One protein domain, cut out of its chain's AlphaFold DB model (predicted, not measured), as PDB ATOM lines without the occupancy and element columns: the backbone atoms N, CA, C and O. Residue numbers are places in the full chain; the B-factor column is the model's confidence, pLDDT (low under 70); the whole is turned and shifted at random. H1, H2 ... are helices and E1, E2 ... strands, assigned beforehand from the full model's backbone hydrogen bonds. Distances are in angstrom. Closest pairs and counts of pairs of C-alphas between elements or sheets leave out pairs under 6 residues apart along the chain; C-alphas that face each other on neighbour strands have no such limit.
ATOM      1  N   ARG A  22      76.044 -11.939  22.718       89.25
ATOM      2  CA  ARG A  22      74.720 -12.490  22.972       89.25
ATOM      3  C   ARG A  22      74.342 -13.372  21.790       89.25
ATOM      4  O   ARG A  22      74.288 -12.892  20.661       89.25
ATOM      5  N   ILE A  23      74.152 -14.658  22.050       85.06
ATOM      6  CA  ILE A  23      73.879 -15.677  21.035       85.06
ATOM      7  C   ILE A  23      72.480 -16.219  21.299       85.06
ATOM      8  O   ILE A  23      72.206 -16.735  22.381       85.06
ATOM      9  N   GLU A  24      71.600 -16.085  20.313       81.62
ATOM     10  CA  GLU A  24      70.199 -16.494  20.408       81.62
ATOM     11  C   GLU A  24      69.917 -17.626  19.419       81.62
ATOM     12  O   GLU A  24      70.252 -17.536  18.234       81.62
ATOM     13  N   CYS A  25      69.292 -18.687  19.928       70.50
ATOM     14  CA  CYS A  25      68.687 -19.754  19.143       70.50
ATOM     15  C   CYS A  25      67.202 -19.770  19.516       70.50
ATOM     16  O   CYS A  25      66.879 -19.956  20.685       70.50
ATOM     17  N   ASP A  26      66.337 -19.475  18.546       71.38
ATOM     18  CA  ASP A  26      64.872 -19.430  18.681       71.38
ATOM     19  C   ASP A  26      64.321 -18.545  19.826       71.38
ATOM     20  O   ASP A  26      63.279 -18.828  20.402       71.38
ATOM     21  N   GLU A  27      65.011 -17.434  20.119       61.38
ATOM     22  CA  GLU A  27      64.540 -16.275  20.913       61.38
ATOM     23  C   GLU A  27      64.211 -16.500  22.406       61.38
ATOM     24  O   GLU A  27      64.029 -15.522  23.130       61.38
ATOM     25  N   GLU A  28      64.201 -17.732  22.921       66.81
ATOM     26  CA  GLU A  28      63.681 -17.985  24.276       66.81
ATOM     27  C   GLU A  28      64.715 -17.753  25.398       66.81
ATOM     28  O   GLU A  28      64.390 -17.184  26.440       66.81
ATOM     29  N   PHE A  29      65.988 -18.117  25.186       73.94
ATOM     30  CA  PHE A  29      67.055 -17.918  26.179       73.94
ATOM     31  C   PHE A  29      68.407 -17.623  25.511       73.94
ATOM     32  O   PHE A  29      69.053 -18.542  25.001       73.94
ATOM     33  N   PRO A  30      68.887 -16.367  25.528       83.38
ATOM     34  CA  PRO A  30      70.197 -16.035  24.985       83.38
ATOM     35  C   PRO A  30      71.307 -16.611  25.857       83.38
ATOM     36  O   PRO A  30      71.255 -16.521  27.086       83.38
ATOM     37  N   VAL A  31      72.366 -17.100  25.222       89.50
ATOM     38  CA  VAL A  31      73.663 -17.247  25.884       89.50
ATOM     39  C   VAL A  31      74.352 -15.896  25.863       89.50
ATOM     40  O   VAL A  31      74.525 -15.302  24.797       89.50
ATOM     41  N   VAL A  32      74.777 -15.426  27.029       92.50
ATOM     42  CA  VAL A  32      75.637 -14.250  27.145       92.50
ATOM     43  C   VAL A  32      77.042 -14.725  27.471       92.50
ATOM     44  O   VAL A  32      77.239 -15.381  28.485       92.50
ATOM     45  N   LEU A  33      78.021 -14.403  26.630       92.19
ATOM     46  CA  LEU A  33      79.437 -14.680  26.867       92.19
ATOM     47  C   LEU A  33      80.155 -13.369  27.167       92.19
ATOM     48  O   LEU A  33      80.085 -12.430  26.382       92.19
ATOM     49  N   HIS A  34      80.860 -13.306  28.287       91.44
ATOM     50  CA  HIS A  34      81.601 -12.140  28.744       91.44
ATOM     51  C   HIS A  34      83.075 -12.256  28.362       91.44
ATOM     52  O   HIS A  34      83.705 -13.281  28.615       91.44
ATOM     53  N   ASP A  35      83.629 -11.187  27.781       86.75
ATOM     54  CA  ASP A  35      85.045 -11.112  27.377       86.75
ATOM     55  C   ASP A  35      85.490 -12.307  26.502       86.75
ATOM     56  O   ASP A  35      86.622 -12.789  26.582       86.75
ATOM     57  N   ALA A  36      84.578 -12.810  25.662       85.44
ATOM     58  CA  ALA A  36      84.859 -13.934  24.773       85.44
ATOM     59  C   ALA A  36      85.764 -13.521  23.603       85.44
ATOM     60  O   ALA A  36      86.438 -14.368  23.020       85.44
ATOM     61  N   GLY A  37      85.815 -12.221  23.289       85.38
ATOM     62  CA  GLY A  37      86.475 -11.706  22.091       85.38
ATOM     63  C   GLY A  37      85.755 -12.136  20.812       85.38
ATOM     64  O   GLY A  37      84.786 -12.893  20.851       85.38
ATOM     65  N   ALA A  38      86.211 -11.639  19.665       85.88
ATOM     66  CA  ALA A  38      85.637 -12.025  18.381       85.88
ATOM     67  C   ALA A  38      85.844 -13.531  18.078       85.88
ATOM     68  O   ALA A  38      86.832 -14.121  18.549       85.88
ATOM     69  N   PRO A  39      84.959 -14.145  17.264       85.56
ATOM     70  CA  PRO A  39      85.146 -15.479  16.691       85.56
ATOM     71  C   PRO A  39      86.555 -15.749  16.154       85.56
ATOM     72  O   PRO A  39      87.259 -14.838  15.710       85.56
ATOM     73  N   GLY A  40      86.974 -17.015  16.188       85.62
ATOM     74  CA  GLY A  40      88.269 -17.431  15.661       85.62
ATOM     75  C   GLY A  40      89.403 -17.283  16.676       85.62
ATOM     76  O   GLY A  40      89.367 -17.818  17.783       85.62
ATOM     77  N   ALA A  41      90.500 -16.621  16.296       84.19
ATOM     78  CA  ALA A  41      91.738 -16.607  17.091       84.19
ATOM     79  C   ALA A  41      91.566 -16.073  18.529       84.19
ATOM     80  O   ALA A  41      92.164 -16.629  19.454       84.19
ATOM     81  N   LEU A  42      90.745 -15.036  18.725       85.56
ATOM     82  CA  LEU A  42      90.532 -14.437  20.045       85.56
ATOM     83  C   LEU A  42      89.688 -15.344  20.942       85.56
ATOM     84  O   LEU A  42      90.165 -15.701  22.020       85.56
ATOM     85  N   ALA A  43      88.527 -15.811  20.475       86.31
ATOM     86  CA  ALA A  43      87.706 -16.780  21.203       86.31
ATOM     87  C   ALA A  43      88.491 -18.046  21.582       86.31
ATOM     88  O   ALA A  43      88.439 -18.504  22.722       86.31
ATOM     89  N   ARG A  44      89.332 -18.562  20.679       87.56
ATOM     90  CA  ARG A  44      90.215 -19.708  20.960       87.56
ATOM     91  C   ARG A  44      91.261 -19.427  22.032       87.56
ATOM     92  O   ARG A  44      91.586 -20.310  22.824       87.56
ATOM     93  N   ARG A  45      91.832 -18.222  22.065       88.06
ATOM     94  CA  ARG A  45      92.756 -17.824  23.137       88.06
ATOM     95  C   ARG A  45      92.011 -17.726  24.467       88.06
ATOM     96  O   ARG A  45      92.510 -18.238  25.467       88.06
ATOM     97  N   ARG A  46      90.820 -17.125  24.465       89.81
ATOM     98  CA  ARG A  46      89.993 -16.932  25.662       89.81
ATOM     99  C   ARG A  46      89.465 -18.241  26.220       89.81
ATOM    100  O   ARG A  46      89.549 -18.451  27.421       89.81
ATOM    101  N   VAL A  47      89.050 -19.186  25.381       92.44
ATOM    102  CA  VAL A  47      88.557 -20.482  25.871       92.44
ATOM    103  C   VAL A  47      89.650 -21.279  26.592       92.44
ATOM    104  O   VAL A  47      89.352 -22.005  27.532       92.44
ATOM    105  N   LYS A  48      90.931 -21.108  26.234       89.62
ATOM    106  CA  LYS A  48      92.050 -21.707  26.991       89.62
ATOM    107  C   LYS A  48      92.226 -21.104  28.387       89.62
ATOM    108  O   LYS A  48      92.802 -21.748  29.255       89.62
ATOM    109  N   GLN A  49      91.758 -19.875  28.587       89.75
ATOM    110  CA  GLN A  49      91.768 -19.164  29.868       89.75
ATOM    111  C   GLN A  49      90.446 -19.331  30.637       89.75
ATOM    112  O   GLN A  49      90.420 -19.115  31.843       89.75
ATOM    113  N   GLY A  50      89.384 -19.751  29.946       92.88
ATOM    114  CA  GLY A  50      88.011 -19.769  30.435       92.88
ATOM    115  C   GLY A  50      87.226 -18.579  29.889       92.88
ATOM    116  O   GLY A  50      87.533 -17.429  30.189       92.88
ATOM    117  N   ILE A  51      86.199 -18.862  29.087       94.06
ATOM    118  CA  ILE A  51      85.153 -17.890  28.751       94.06
ATOM    119  C   ILE A  51      84.049 -18.051  29.787       94.06
ATOM    120  O   ILE A  51      83.556 -19.161  29.991       94.06
ATOM    121  N   HIS A  52      83.653 -16.953  30.416       95.06
ATOM    122  CA  HIS A  52      82.559 -16.929  31.382       95.06
ATOM    123  C   HIS A  52      81.319 -16.312  30.757       95.06
ATOM    124  O   HIS A  52      81.413 -15.503  29.839       95.06
ATOM    125  N   GLY A  53      80.149 -16.685  31.247       93.94
ATOM    126  CA  GLY A  53      78.888 -16.259  30.675       93.94
ATOM    127  C   GLY A  53      77.709 -16.577  31.571       93.94
ATOM    128  O   GLY A  53      77.872 -17.080  32.679       93.94
ATOM    129  N   THR A  54      76.514 -16.332  31.054       93.44
ATOM    130  CA  THR A  54      75.257 -16.737  31.681       93.44
ATOM    131  C   THR A  54      74.322 -17.349  30.645       93.44
ATOM    132  O   THR A  54      74.302 -16.946  29.478       93.44
ATOM    133  N   TYR A  55      73.551 -18.346  31.072       92.00
ATOM    134  CA  TYR A  55      72.517 -18.986  30.266       92.00
ATOM    135  C   TYR A  55      71.399 -19.491  31.179       92.00
ATOM    136  O   TYR A  55      71.674 -20.111  32.202       92.00
ATOM    137  N   LYS A  56      70.135 -19.180  30.852       90.19
ATOM    138  CA  LYS A  56      68.957 -19.506  31.690       90.19
ATOM    139  C   LYS A  56      69.110 -19.106  33.171       90.19
ATOM    140  O   LYS A  56      68.620 -19.784  34.068       90.19
ATOM    141  N   GLY A  57      69.812 -18.001  33.434       89.31
ATOM    142  CA  GLY A  57      70.084 -17.516  34.793       89.31
ATOM    143  C   GLY A  57      71.146 -18.304  35.571       89.31
ATOM    144  O   GLY A  57      71.413 -17.958  36.717       89.31
ATOM    145  N   ALA A  58      71.766 -19.324  34.970       92.62
ATOM    146  CA  ALA A  58      72.899 -20.046  35.534       92.62
ATOM    147  C   ALA A  58      74.229 -19.524  34.973       92.62
ATOM    148  O   ALA A  58      74.305 -19.072  33.825       92.62
ATOM    149  N   ASP A  59      75.286 -19.637  35.778       94.81
ATOM    150  CA  ASP A  59      76.646 -19.345  35.336       94.81
ATOM    151  C   ASP A  59      77.098 -20.378  34.302       94.81
ATOM    152  O   ASP A  59      77.019 -21.594  34.516       94.81
ATOM    153  N   LEU A  60      77.614 -19.865  33.189       95.38
ATOM    154  CA  LEU A  60      78.206 -20.626  32.104       95.38
ATOM    155  C   LEU A  60      79.723 -20.434  32.123       95.38
ATOM    156  O   LEU A  60      80.237 -19.326  32.262       95.38
ATOM    157  N   THR A  61      80.463 -21.520  31.945       96.88
ATOM    158  CA  THR A  61      81.908 -21.488  31.725       96.88
ATOM    159  C   THR A  61      82.282 -22.427  30.586       96.88
ATOM    160  O   THR A  61      81.905 -23.600  30.585       96.88
ATOM    161  N   ILE A  62      83.054 -21.913  29.629       96.88
ATOM    162  CA  ILE A  62      83.589 -22.667  28.496       96.88
ATOM    163  C   ILE A  62      85.112 -22.682  28.606       96.88
ATOM    164  O   ILE A  62      85.757 -21.635  28.571       96.88
ATOM    165  N   THR A  63      85.697 -23.870  28.729       96.44
ATOM    166  CA  THR A  63      87.155 -24.061  28.825       96.44
ATOM    167  C   THR A  63      87.649 -24.988  27.732       96.44
ATOM    168  O   THR A  63      86.957 -25.936  27.388       96.44
ATOM    169  N   GLY A  64      88.854 -24.775  27.211       94.31
ATOM    170  CA  GLY A  64      89.406 -25.612  26.151       94.31
ATOM    171  C   GLY A  64      90.894 -25.896  26.296       94.31
ATOM    172  O   GLY A  64      91.662 -25.086  26.803       94.31
ATOM    173  N   SER A  65      91.312 -27.049  25.789       90.56
ATOM    174  CA  SER A  65      92.703 -27.480  25.703       90.56
ATOM    175  C   SER A  65      92.993 -27.937  24.276       90.56
ATOM    176  O   SER A  65      92.322 -28.823  23.757       90.56
ATOM    177  N   GLY A  66      94.015 -27.343  23.655       80.75
ATOM    178  CA  GLY A  66      94.548 -27.736  22.347       80.75
ATOM    179  C   GLY A  66      95.981 -28.238  22.501       80.75
ATOM    180  O   GLY A  66      96.925 -27.490  22.259       80.75
ATOM    181  N   SER A  67      96.137 -29.466  22.997       80.56
ATOM    182  CA  SER A  67      97.432 -30.135  23.208       80.56
ATOM    183  C   SER A  67      97.870 -30.934  21.975       80.56
ATOM    184  O   SER A  67      97.044 -31.306  21.145       80.56
ATOM    185  N   ILE A  68      99.158 -31.271  21.859       76.12
ATOM    186  CA  ILE A  68      99.657 -32.183  20.814       76.12
ATOM    187  C   ILE A  68      98.997 -33.562  20.949       76.12
ATOM    188  O   ILE A  68      98.588 -34.143  19.944       76.12
ATOM    189  N   ALA A  69      98.836 -34.063  22.177       80.12
ATOM    190  CA  ALA A  69      98.218 -35.358  22.438       80.12
ATOM    191  C   ALA A  69      96.701 -35.304  22.158       80.12
ATOM    192  O   ALA A  69      95.994 -34.567  22.848       80.12
ATOM    193  N   PRO A  70      96.158 -36.109  21.218       74.94
ATOM    194  CA  PRO A  70      94.740 -36.049  20.847       74.94
ATOM    195  C   PRO A  70      93.792 -36.258  22.029       74.94
ATOM    196  O   PRO A  70      92.798 -35.558  22.158       74.94
ATOM    197  N   LYS A  71      94.139 -37.168  22.949       78.94
ATOM    198  CA  LYS A  71      93.333 -37.462  24.147       78.94
ATOM    199  C   LYS A  71      93.216 -36.281  25.115       78.94
ATOM    200  O   LYS A  71      92.338 -36.283  25.967       78.94
ATOM    201  N   SER A  72      94.101 -35.297  25.000       83.75
ATOM    202  CA  SER A  72      94.120 -34.101  25.840       83.75
ATOM    203  C   SER A  72      93.431 -32.909  25.172       83.75
ATOM    204  O   SER A  72      93.355 -31.843  25.787       83.75
ATOM    205  N   ARG A  73      92.932 -33.067  23.936       89.69
ATOM    206  CA  ARG A  73      92.186 -32.030  23.220       89.69
ATOM    207  C   ARG A  73      90.709 -32.114  23.545       89.69
ATOM    208  O   ARG A  73      90.061 -33.119  23.243       89.69
ATOM    209  N   HIS A  74      90.194 -31.059  24.150       94.56
ATOM    210  CA  HIS A  74      88.788 -30.975  24.499       94.56
ATOM    211  C   HIS A  74      88.344 -29.525  24.643       94.56
ATOM    212  O   HIS A  74      89.158 -28.638  24.898       94.56
ATOM    213  N   VAL A  75      87.040 -29.308  24.519       97.06
ATOM    214  CA  VAL A  75      86.356 -28.109  24.996       97.06
ATOM    215  C   VAL A  75      85.245 -28.571  25.923       97.06
ATOM    216  O   VAL A  75      84.471 -29.454  25.573       97.06
ATOM    217  N   THR A  76      85.173 -28.004  27.114       97.44
ATOM    218  CA  THR A  76      84.151 -28.304  28.109       97.44
ATOM    219  C   THR A  76      83.215 -27.118  28.222       97.44
ATOM    220  O   THR A  76      83.659 -25.986  28.400       97.44
ATOM    221  N   TRP A  77      81.924 -27.406  28.143       96.81
ATOM    222  CA  TRP A  77      80.825 -26.498  28.422       96.81
ATOM    223  C   TRP A  77      80.253 -26.861  29.787       96.81
ATOM    224  O   TRP A  77      79.837 -28.002  29.984       96.81
ATOM    225  N   ARG A  78      80.234 -25.921  30.732       96.62
ATOM    226  CA  ARG A  78      79.632 -26.114  32.054       96.62
ATOM    227  C   ARG A  78      78.598 -25.033  32.312       96.62
ATOM    228  O   ARG A  78      78.972 -23.868  32.358       96.62
ATOM    229  N   CYS A  79      77.345 -25.418  32.520       93.94
ATOM    230  CA  CYS A  79      76.254 -24.505  32.848       93.94
ATOM    231  C   CYS A  79      75.469 -25.066  34.033       93.94
ATOM    232  O   CYS A  79      74.833 -26.111  33.912       93.94
ATOM    233  N   GLY A  80      75.545 -24.419  35.198       89.94
ATOM    234  CA  GLY A  80      75.006 -25.004  36.430       89.94
ATOM    235  C   GLY A  80      75.621 -26.384  36.723       89.94
ATOM    236  O   GLY A  80      76.839 -26.505  36.865       89.94
ATOM    237  N   THR A  81      74.785 -27.424  36.808       88.19
ATOM    238  CA  THR A  81      75.221 -28.821  37.008       88.19
ATOM    239  C   THR A  81      75.556 -29.554  35.712       88.19
ATOM    240  O   THR A  81      76.181 -30.614  35.763       88.19
ATOM    241  N   ASP A  82      75.165 -29.006  34.563       91.00
ATOM    242  CA  ASP A  82      75.330 -29.671  33.279       91.00
ATOM    243  C   ASP A  82      76.745 -29.476  32.752       91.00
ATOM    244  O   ASP A  82      77.279 -28.362  32.708       91.00
ATOM    245  N   VAL A  83      77.363 -30.582  32.339       96.06
ATOM    246  CA  VAL A  83      78.705 -30.594  31.762       96.06
ATOM    247  C   VAL A  83      78.665 -31.340  30.441       96.06
ATOM    248  O   VAL A  83      78.380 -32.532  30.401       96.06
ATOM    249  N   LEU A  84      79.012 -30.653  29.360       97.44
ATOM    250  CA  LEU A  84      79.169 -31.248  28.040       97.44
ATOM    251  C   LEU A  84      80.632 -31.149  27.619       97.44
ATOM    252  O   LEU A  84      81.329 -30.192  27.963       97.44
ATOM    253  N   THR A  85      81.118 -32.140  26.879       97.69
ATOM    254  CA  THR A  85      82.507 -32.154  26.407       97.69
ATOM    255  C   THR A  85      82.569 -32.391  24.907       97.69
ATOM    256  O   THR A  85      82.140 -33.432  24.415       97.69
ATOM    257  N   PHE A  86      83.175 -31.450  24.193       97.19
ATOM    258  CA  PHE A  86      83.652 -31.630  22.832       97.19
ATOM    259  C   PHE A  86      85.027 -32.288  22.875       97.19
ATOM    260  O   PHE A  86      85.929 -31.794  23.553       97.19
ATOM    261  N   LYS A  87      85.219 -33.390  22.155       94.00
ATOM    262  CA  LYS A  87      86.499 -34.108  22.093       94.00
ATOM    263  C   LYS A  87      86.775 -34.640  20.696       94.00
ATOM    264  O   LYS A  87      85.856 -34.914  19.928       94.00
ATOM    265  N   THR A  88      88.051 -34.825  20.382       89.50
ATOM    266  CA  THR A  88      88.465 -35.463  19.128       89.50
ATOM    267  C   THR A  88      88.411 -36.992  19.229       89.50
ATOM    268  O   THR A  88      88.767 -37.577  20.255       89.50
ATOM    269  N   GLY A  89      87.995 -37.658  18.153       82.06
ATOM    270  CA  GLY A  89      88.072 -39.110  17.988       82.06
ATOM    271  C   GLY A  89      88.163 -39.469  16.507       82.06
ATOM    272  O   GLY A  89      87.431 -38.900  15.724       82.06
ATOM    273  N   LYS A  90      89.080 -40.362  16.091       77.81
ATOM    274  CA  LYS A  90      89.288 -40.827  14.689       77.81
ATOM    275  C   LYS A  90      88.817 -39.839  13.586       77.81
ATOM    276  O   LYS A  90      87.906 -40.165  12.827       77.81
ATOM    277  N   PHE A  91      89.442 -38.658  13.499       79.62
ATOM    278  CA  PHE A  91      89.137 -37.599  12.507       79.62
ATOM    279  C   PHE A  91      87.738 -36.962  12.594       79.62
ATOM    280  O   PHE A  91      87.254 -36.377  11.631       79.62
ATOM    281  N   LYS A  92      87.082 -37.071  13.743       89.94
ATOM    282  CA  LYS A  92      85.768 -36.509  14.044       89.94
ATOM    283  C   LYS A  92      85.838 -35.697  15.329       89.94
ATOM    284  O   LYS A  92      86.729 -35.895  16.165       89.94
ATOM    285  N   ILE A  93      84.864 -34.814  15.489       94.06
ATOM    286  CA  ILE A  93      84.610 -34.113  16.745       94.06
ATOM    287  C   ILE A  93      83.318 -34.672  17.318       94.06
ATOM    288  O   ILE A  93      82.330 -34.807  16.606       94.06
ATOM    289  N   HIS A  94      83.340 -35.015  18.594       96.00
ATOM    290  CA  HIS A  94      82.206 -35.582  19.306       96.00
ATOM    291  C   HIS A  94      81.795 -34.630  20.415       96.00
ATOM    292  O   HIS A  94      82.666 -34.178  21.158       96.00
ATOM    293  N   LEU A  95      80.499 -34.388  20.563       97.44
ATOM    294  CA  LEU A  95      79.900 -33.814  21.761       97.44
ATOM    295  C   LEU A  95      79.343 -34.956  22.610       97.44
ATOM    296  O   LEU A  95      78.546 -35.759  22.120       97.44
ATOM    297  N   VAL A  96      79.769 -35.035  23.869       96.88
ATOM    298  CA  VAL A  96      79.360 -36.103  24.790       96.88
ATOM    299  C   VAL A  96      78.887 -35.569  26.139       96.88
ATOM    300  O   VAL A  96      79.351 -34.520  26.600       96.88
ATOM    301  N   ASN A  97      78.004 -36.336  26.776       96.19
ATOM    302  CA  ASN A  97      77.618 -36.187  28.181       96.19
ATOM    303  C   ASN A  97      78.760 -36.617  29.131       96.19
ATOM    304  O   ASN A  97      79.732 -37.246  28.689       96.19
ATOM    305  N   PRO A  98      78.646 -36.350  30.450       94.69
ATOM    306  CA  PRO A  98      79.641 -36.770  31.443       94.69
ATOM    307  C   PRO A  98      79.834 -38.288  31.520       94.69
ATOM    308  O   PRO A  98      80.940 -38.754  31.787       94.69
ATOM    309  N   ASP A  99      78.778 -39.058  31.254       94.25
ATOM    310  CA  ASP A  99      78.812 -40.525  31.191       94.25
ATOM    311  C   ASP A  99      79.467 -41.064  29.902       94.25
ATOM    312  O   ASP A  99      79.684 -42.267  29.759       94.25
ATOM    313  N   GLY A 100      79.818 -40.175  28.969       93.00
ATOM    314  CA  GLY A 100      80.440 -40.500  27.694       93.00
ATOM    315  C   GLY A 100      79.464 -40.827  26.565       93.00
ATOM    316  O   GLY A 100      79.943 -41.082  25.456       93.00
ATOM    317  N   SER A 101      78.149 -40.793  26.803       94.25
ATOM    318  CA  SER A 101      77.143 -40.964  25.750       94.25
ATOM    319  C   SER A 101      77.239 -39.847  24.706       94.25
ATOM    320  O   SER A 101      77.483 -38.681  25.029       94.25
ATOM    321  N   GLU A 102      77.116 -40.223  23.432       96.00
ATOM    322  CA  GLU A 102      77.256 -39.306  22.298       96.00
ATOM    323  C   GLU A 102      75.960 -38.533  22.058       96.00
ATOM    324  O   GLU A 102      74.891 -39.120  21.927       96.00
ATOM    325  N   ILE A 103      76.083 -37.209  21.981       97.06
ATOM    326  CA  ILE A 103      74.982 -36.277  21.710       97.06
ATOM    327  C   ILE A 103      75.016 -35.835  20.250       97.06
ATOM    328  O   ILE A 103      73.974 -35.730  19.602       97.06
ATOM    329  N   ALA A 104      76.217 -35.542  19.745       96.94
ATOM    330  CA  ALA A 104      76.425 -35.102  18.379       96.94
ATOM    331  C   ALA A 104      77.825 -35.469  17.878       96.94
ATOM    332  O   ALA A 104      78.780 -35.558  18.653       96.94
ATOM    333  N   VAL A 105      77.959 -35.620  16.563       96.19
ATOM    334  CA  VAL A 105      79.241 -35.867  15.899       96.19
ATOM    335  C   VAL A 105      79.398 -34.975  14.669       96.19
ATOM    336  O   VAL A 105      78.531 -34.960  13.796       96.19
ATOM    337  N   LYS A 106      80.518 -34.251  14.577       95.06
ATOM    338  CA  LYS A 106      80.922 -33.508  13.375       95.06
ATOM    339  C   LYS A 106      81.694 -34.447  12.453       95.06
ATOM    340  O   LYS A 106      82.742 -34.981  12.839       95.06
ATOM    341  N   ARG A 107      81.194 -34.659  11.235       88.88
ATOM    342  CA  ARG A 107      81.886 -35.395  10.162       88.88
ATOM    343  C   ARG A 107      81.727 -34.634   8.852       88.88
ATOM    344  O   ARG A 107      80.651 -34.132   8.572       88.88
ATOM    345  N   ALA A 108      82.798 -34.555   8.064       86.25
ATOM    346  CA  ALA A 108      82.804 -33.830   6.786       86.25
ATOM    347  C   ALA A 108      82.257 -32.383   6.882       86.25
ATOM    348  O   ALA A 108      81.574 -31.918   5.982       86.25
ATOM    349  N   GLY A 109      82.548 -31.685   7.987       86.69
ATOM    350  CA  GLY A 109      82.096 -30.307   8.220       86.69
ATOM    351  C   GLY A 109      80.683 -30.169   8.795       86.69
ATOM    352  O   GLY A 109      80.339 -29.092   9.267       86.69
ATOM    353  N   GLU A 110      79.897 -31.244   8.845       92.19
ATOM    354  CA  GLU A 110      78.498 -31.205   9.274       92.19
ATOM    355  C   GLU A 110      78.287 -31.882  10.628       92.19
ATOM    356  O   GLU A 110      78.862 -32.937  10.918       92.19
ATOM    357  N   TRP A 111      77.433 -31.281  11.459       95.38
ATOM    358  CA  TRP A 111      76.986 -31.867  12.719       95.38
ATOM    359  C   TRP A 111      75.809 -32.809  12.491       95.38
ATOM    360  O   TRP A 111      74.762 -32.408  11.991       95.38
ATOM    361  N   HIS A 112      75.956 -34.047  12.947       96.12
ATOM    362  CA  HIS A 112      74.839 -34.966  13.123       96.12
ATOM    363  C   HIS A 112      74.497 -35.005  14.604       96.12
ATOM    364  O   HIS A 112      75.264 -35.538  15.406       96.12
ATOM    365  N   ILE A 113      73.370 -34.392  14.949       94.88
ATOM    366  CA  ILE A 113      72.856 -34.302  16.311       94.88
ATOM    367  C   ILE A 113      71.824 -35.418  16.500       94.88
ATOM    368  O   ILE A 113      71.027 -35.687  15.603       94.88
ATOM    369  N   THR A 114      71.872 -36.103  17.638       94.38
ATOM    370  CA  THR A 114      70.898 -37.150  17.973       94.38
ATOM    371  C   THR A 114      69.498 -36.563  18.166       94.38
ATOM    372  O   THR A 114      69.347 -35.435  18.625       94.38
ATOM    373  N   GLU A 115      68.454 -37.340  17.866       87.94
ATOM    374  CA  GLU A 115      67.056 -36.898  18.041       87.94
ATOM    375  C   GLU A 115      66.697 -36.599  19.505       87.94
ATOM    376  O   GLU A 115      65.796 -35.813  19.779       87.94
ATOM    377  N   ALA A 116      67.415 -37.209  20.452       88.88
ATOM    378  CA  ALA A 116      67.234 -36.995  21.885       88.88
ATOM    379  C   ALA A 116      67.977 -35.755  22.418       88.88
ATOM    380  O   ALA A 116      67.945 -35.504  23.624       88.88
ATOM    381  N   ALA A 117      68.677 -35.004  21.561       88.88
ATOM    382  CA  ALA A 117      69.433 -33.846  22.002       88.88
ATOM    383  C   ALA A 117      68.503 -32.735  22.503       88.88
ATOM    384  O   ALA A 117      67.567 -32.311  21.826       88.88
ATOM    385  N   SER A 118      68.794 -32.235  23.699       89.69
ATOM    386  CA  SER A 118      68.090 -31.086  24.268       89.69
ATOM    387  C   SER A 118      68.446 -29.785  23.529       89.69
ATOM    388  O   SER A 118      69.540 -29.677  22.962       89.69
ATOM    389  N   PRO A 119      67.584 -28.751  23.591       86.50
ATOM    390  CA  PRO A 119      67.908 -27.421  23.070       86.50
ATOM    391  C   PRO A 119      69.251 -26.874  23.582       86.50
ATOM    392  O   PRO A 119      70.008 -26.265  22.831       86.50
ATOM    393  N   ASP A 120      69.594 -27.159  24.836       87.38
ATOM    394  CA  ASP A 120      70.807 -26.677  25.508       87.38
ATOM    395  C   ASP A 120      72.065 -27.317  24.904       87.38
ATOM    396  O   ASP A 120      73.096 -26.667  24.724       87.38
ATOM    397  N   GLN A 121      71.962 -28.589  24.515       92.25
ATOM    398  CA  GLN A 121      73.018 -29.304  23.806       92.25
ATOM    399  C   GLN A 121      73.195 -28.793  22.370       92.25
ATOM    400  O   GLN A 121      74.329 -28.650  21.911       92.25
ATOM    401  N   ILE A 122      72.099 -28.478  21.675       90.81
ATOM    402  CA  ILE A 122      72.141 -27.861  20.339       90.81
ATOM    403  C   ILE A 122      72.799 -26.480  20.423       90.81
ATOM    404  O   ILE A 122      73.684 -26.155  19.635       90.81
ATOM    405  N   LEU A 123      72.438 -25.686  21.428       90.00
ATOM    406  CA  LEU A 123      73.015 -24.369  21.651       90.00
ATOM    407  C   LEU A 123      74.517 -24.430  21.942       90.00
ATOM    408  O   LEU A 123      75.272 -23.618  21.406       90.00
ATOM    409  N   ALA A 124      74.974 -25.419  22.717       93.62
ATOM    410  CA  ALA A 124      76.401 -25.651  22.919       93.62
ATOM    411  C   ALA A 124      77.130 -25.900  21.584       93.62
ATOM    412  O   ALA A 124      78.217 -25.354  21.378       93.62
ATOM    413  N   VAL A 125      76.533 -26.660  20.653       94.31
ATOM    414  CA  VAL A 125      77.065 -26.844  19.286       94.31
ATOM    415  C   VAL A 125      77.111 -25.514  18.529       94.31
ATOM    416  O   VAL A 125      78.129 -25.191  17.920       94.31
ATOM    417  N   CYS A 126      76.052 -24.705  18.596       92.19
ATOM    418  CA  CYS A 126      76.016 -23.400  17.933       92.19
ATOM    419  C   CYS A 126      77.103 -22.446  18.445       92.19
ATOM    420  O   CYS A 126      77.750 -21.776  17.642       92.19
ATOM    421  N   VAL A 127      77.327 -22.386  19.762       92.12
ATOM    422  CA  VAL A 127      78.393 -21.557  20.347       92.12
ATOM    423  C   VAL A 127      79.772 -22.090  19.968       92.12
ATOM    424  O   VAL A 127      80.665 -21.303  19.657       92.12
ATOM    425  N   PHE A 128      79.946 -23.412  19.953       94.62
ATOM    426  CA  PHE A 128      81.188 -24.054  19.529       94.62
ATOM    427  C   PHE A 128      81.562 -23.689  18.083       94.62
ATOM    428  O   PHE A 128      82.705 -23.304  17.832       94.62
ATOM    429  N   GLU A 129      80.599 -23.753  17.158       93.06
ATOM    430  CA  GLU A 129      80.789 -23.351  15.758       93.06
ATOM    431  C   GLU A 129      81.009 -21.845  15.621       93.06
ATOM    432  O   GLU A 129      81.918 -21.418  14.916       93.06
ATOM    433  N   TRP A 130      80.220 -21.023  16.322       90.75
ATOM    434  CA  TRP A 130      80.386 -19.568  16.306       90.75
ATOM    435  C   TRP A 130      81.793 -19.143  16.744       90.75
ATOM    436  O   TRP A 130      82.358 -18.229  16.155       90.75
ATOM    437  N   ALA A 131      82.363 -19.804  17.750       90.50
ATOM    438  CA  ALA A 131      83.697 -19.501  18.252       90.50
ATOM    439  C   ALA A 131      84.836 -20.178  17.458       90.50
ATOM    440  O   ALA A 131      86.001 -19.963  17.802       90.50
ATOM    441  N   GLU A 132      84.529 -20.963  16.415       92.06
ATOM    442  CA  GLU A 132      85.498 -21.710  15.586       92.06
ATOM    443  C   GLU A 132      86.437 -22.602  16.428       92.06
ATOM    444  O   GLU A 132      87.663 -22.655  16.249       92.06
ATOM    445  N   LEU A 133      85.865 -23.269  17.435       92.62
ATOM    446  CA  LEU A 133      86.632 -24.045  18.414       92.62
ATOM    447  C   LEU A 133      87.056 -25.431  17.907       92.62
ATOM    448  O   LEU A 133      87.836 -26.111  18.577       92.62
ATOM    449  N   ASP A 134      86.601 -25.850  16.729       91.69
ATOM    450  CA  ASP A 134      87.032 -27.078  16.056       91.69
ATOM    451  C   ASP A 134      88.537 -27.112  15.826       91.69
ATOM    452  O   ASP A 134      89.185 -28.113  16.131       91.69
ATOM    453  N   SER A 135      89.116 -25.984  15.445       87.19
ATOM    454  CA  SER A 135      90.564 -25.829  15.293       87.19
ATOM    455  C   SER A 135      91.388 -26.084  16.573       87.19
ATOM    456  O   SER A 135      92.590 -26.338  16.490       87.19
ATOM    457  N   LEU A 136      90.786 -26.065  17.775       88.44
ATOM    458  CA  LEU A 136      91.460 -26.518  19.007       88.44
ATOM    459  C   LEU A 136      91.537 -28.044  19.115       88.44
ATOM    460  O   LEU A 136      92.375 -28.578  19.847       88.44
ATOM    461  N   LEU A 137      90.633 -28.736  18.430       89.06
ATOM    462  CA  LEU A 137      90.490 -30.186  18.450       89.06
ATOM    463  C   LEU A 137      91.156 -30.844  17.235       89.06
ATOM    464  O   LEU A 137      91.562 -32.010  17.309       89.06
ATOM    465  N   GLU A 138      91.330 -30.093  16.152       81.88
ATOM    466  CA  GLU A 138      92.047 -30.508  14.952       81.88
ATOM    467  C   GLU A 138      93.521 -30.845  15.211       81.88
ATOM    468  O   GLU A 138      94.142 -30.458  16.204       81.88
TER     469      GLU A 138
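This is residues 22 to 138 of the 145 residues of an uncharacterized protein of Streptomyces sp. TLI_235 (UniProt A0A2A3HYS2). One sheet of eight strands, twisted, curls like part of a barrel round helix H2, which lies in its hollow. H1 packs beside the strands, mainly by E3, and the short H3 follows H2 and only grazes the sheet. The printed part has 117 residues, with three named helices and eight named strands in the order E1 H1 E2 E3 E4 E5 E6 E7 E8 H2 H3; the sheet runs E1 to E8 in number order, antiparallel throughout. The class is mixed, helices and strands. The whole is compact and rounded, with a radius of gyration of the C-alphas of 13.1 A and spans of 36 by 32 by 25 A.

E1, residues 31 to 34, begins at C-alpha 31 (73.663, -17.247, 25.884). H1 holds residues 41 to 49 and is 13.0 A long. E2 is residues 51 to 55, E3 residues 58 to 65 with 23.3 A, E4 residues 74 to 79 with 16.4 A, and E5 residues 82 to 89 with 22.0 A. E6 is residues 92 to 96, E7 residues 102 to 107 and E8 residues 110 to 113. H2, residues 119 to 130, is 16.2 A long and begins at C-alpha 119 (67.908, -27.421, 23.070). H3, residues 133 to 136, ends at C-alpha 136 (91.460, -26.518, 19.007).

E1 and E8 are the edge strands of the sheet. E1 and E2 are antiparallel at 147 degrees, with N 32 and O 54 2.9 A apart, within hydrogen-bond range. E2 to E8 form a meander, each strand the antiparallel neighbour of the one before. In the hairpin E3 and E4, N 63 and O 76 are 3.0 A apart; in E4 and E5, N 77 and O 84 are 2.9 A apart; in E7 and E8, N 105 and O 112 are 2.9 A apart. The sheet curls round H2, in two layers, a helix on one face of a sheet; the closest C-alphas of H2 and E4 are those of Ala 124 and Trp 77, 7.1 A. E1 and H2 are near each other. H1 is on the sheet, over none of its strands, at a height of 4.0 A, only just above the sheet's level; its closest C-alpha to E3 is that of Lys 48, 4.8 A from that of Gly 64. H1 and H3 only just touch, with 3 pairs of C-alphas within 8 A, the closest those of Arg 44 and Leu 133, 6.2 A. H1 and H2 are apart. Each O i to N i+4 pair is within hydrogen-bond range in H2, 3 of 5 in H1, and H3 is too short for such a pair.

The C-alphas farthest apart, those of Glu 28 and Ile 68, are 38.8 A apart. The printed part has no cut and no long link. The mean pLDDT of the printed part is 89.6, and residues 27 to 28 are under 70.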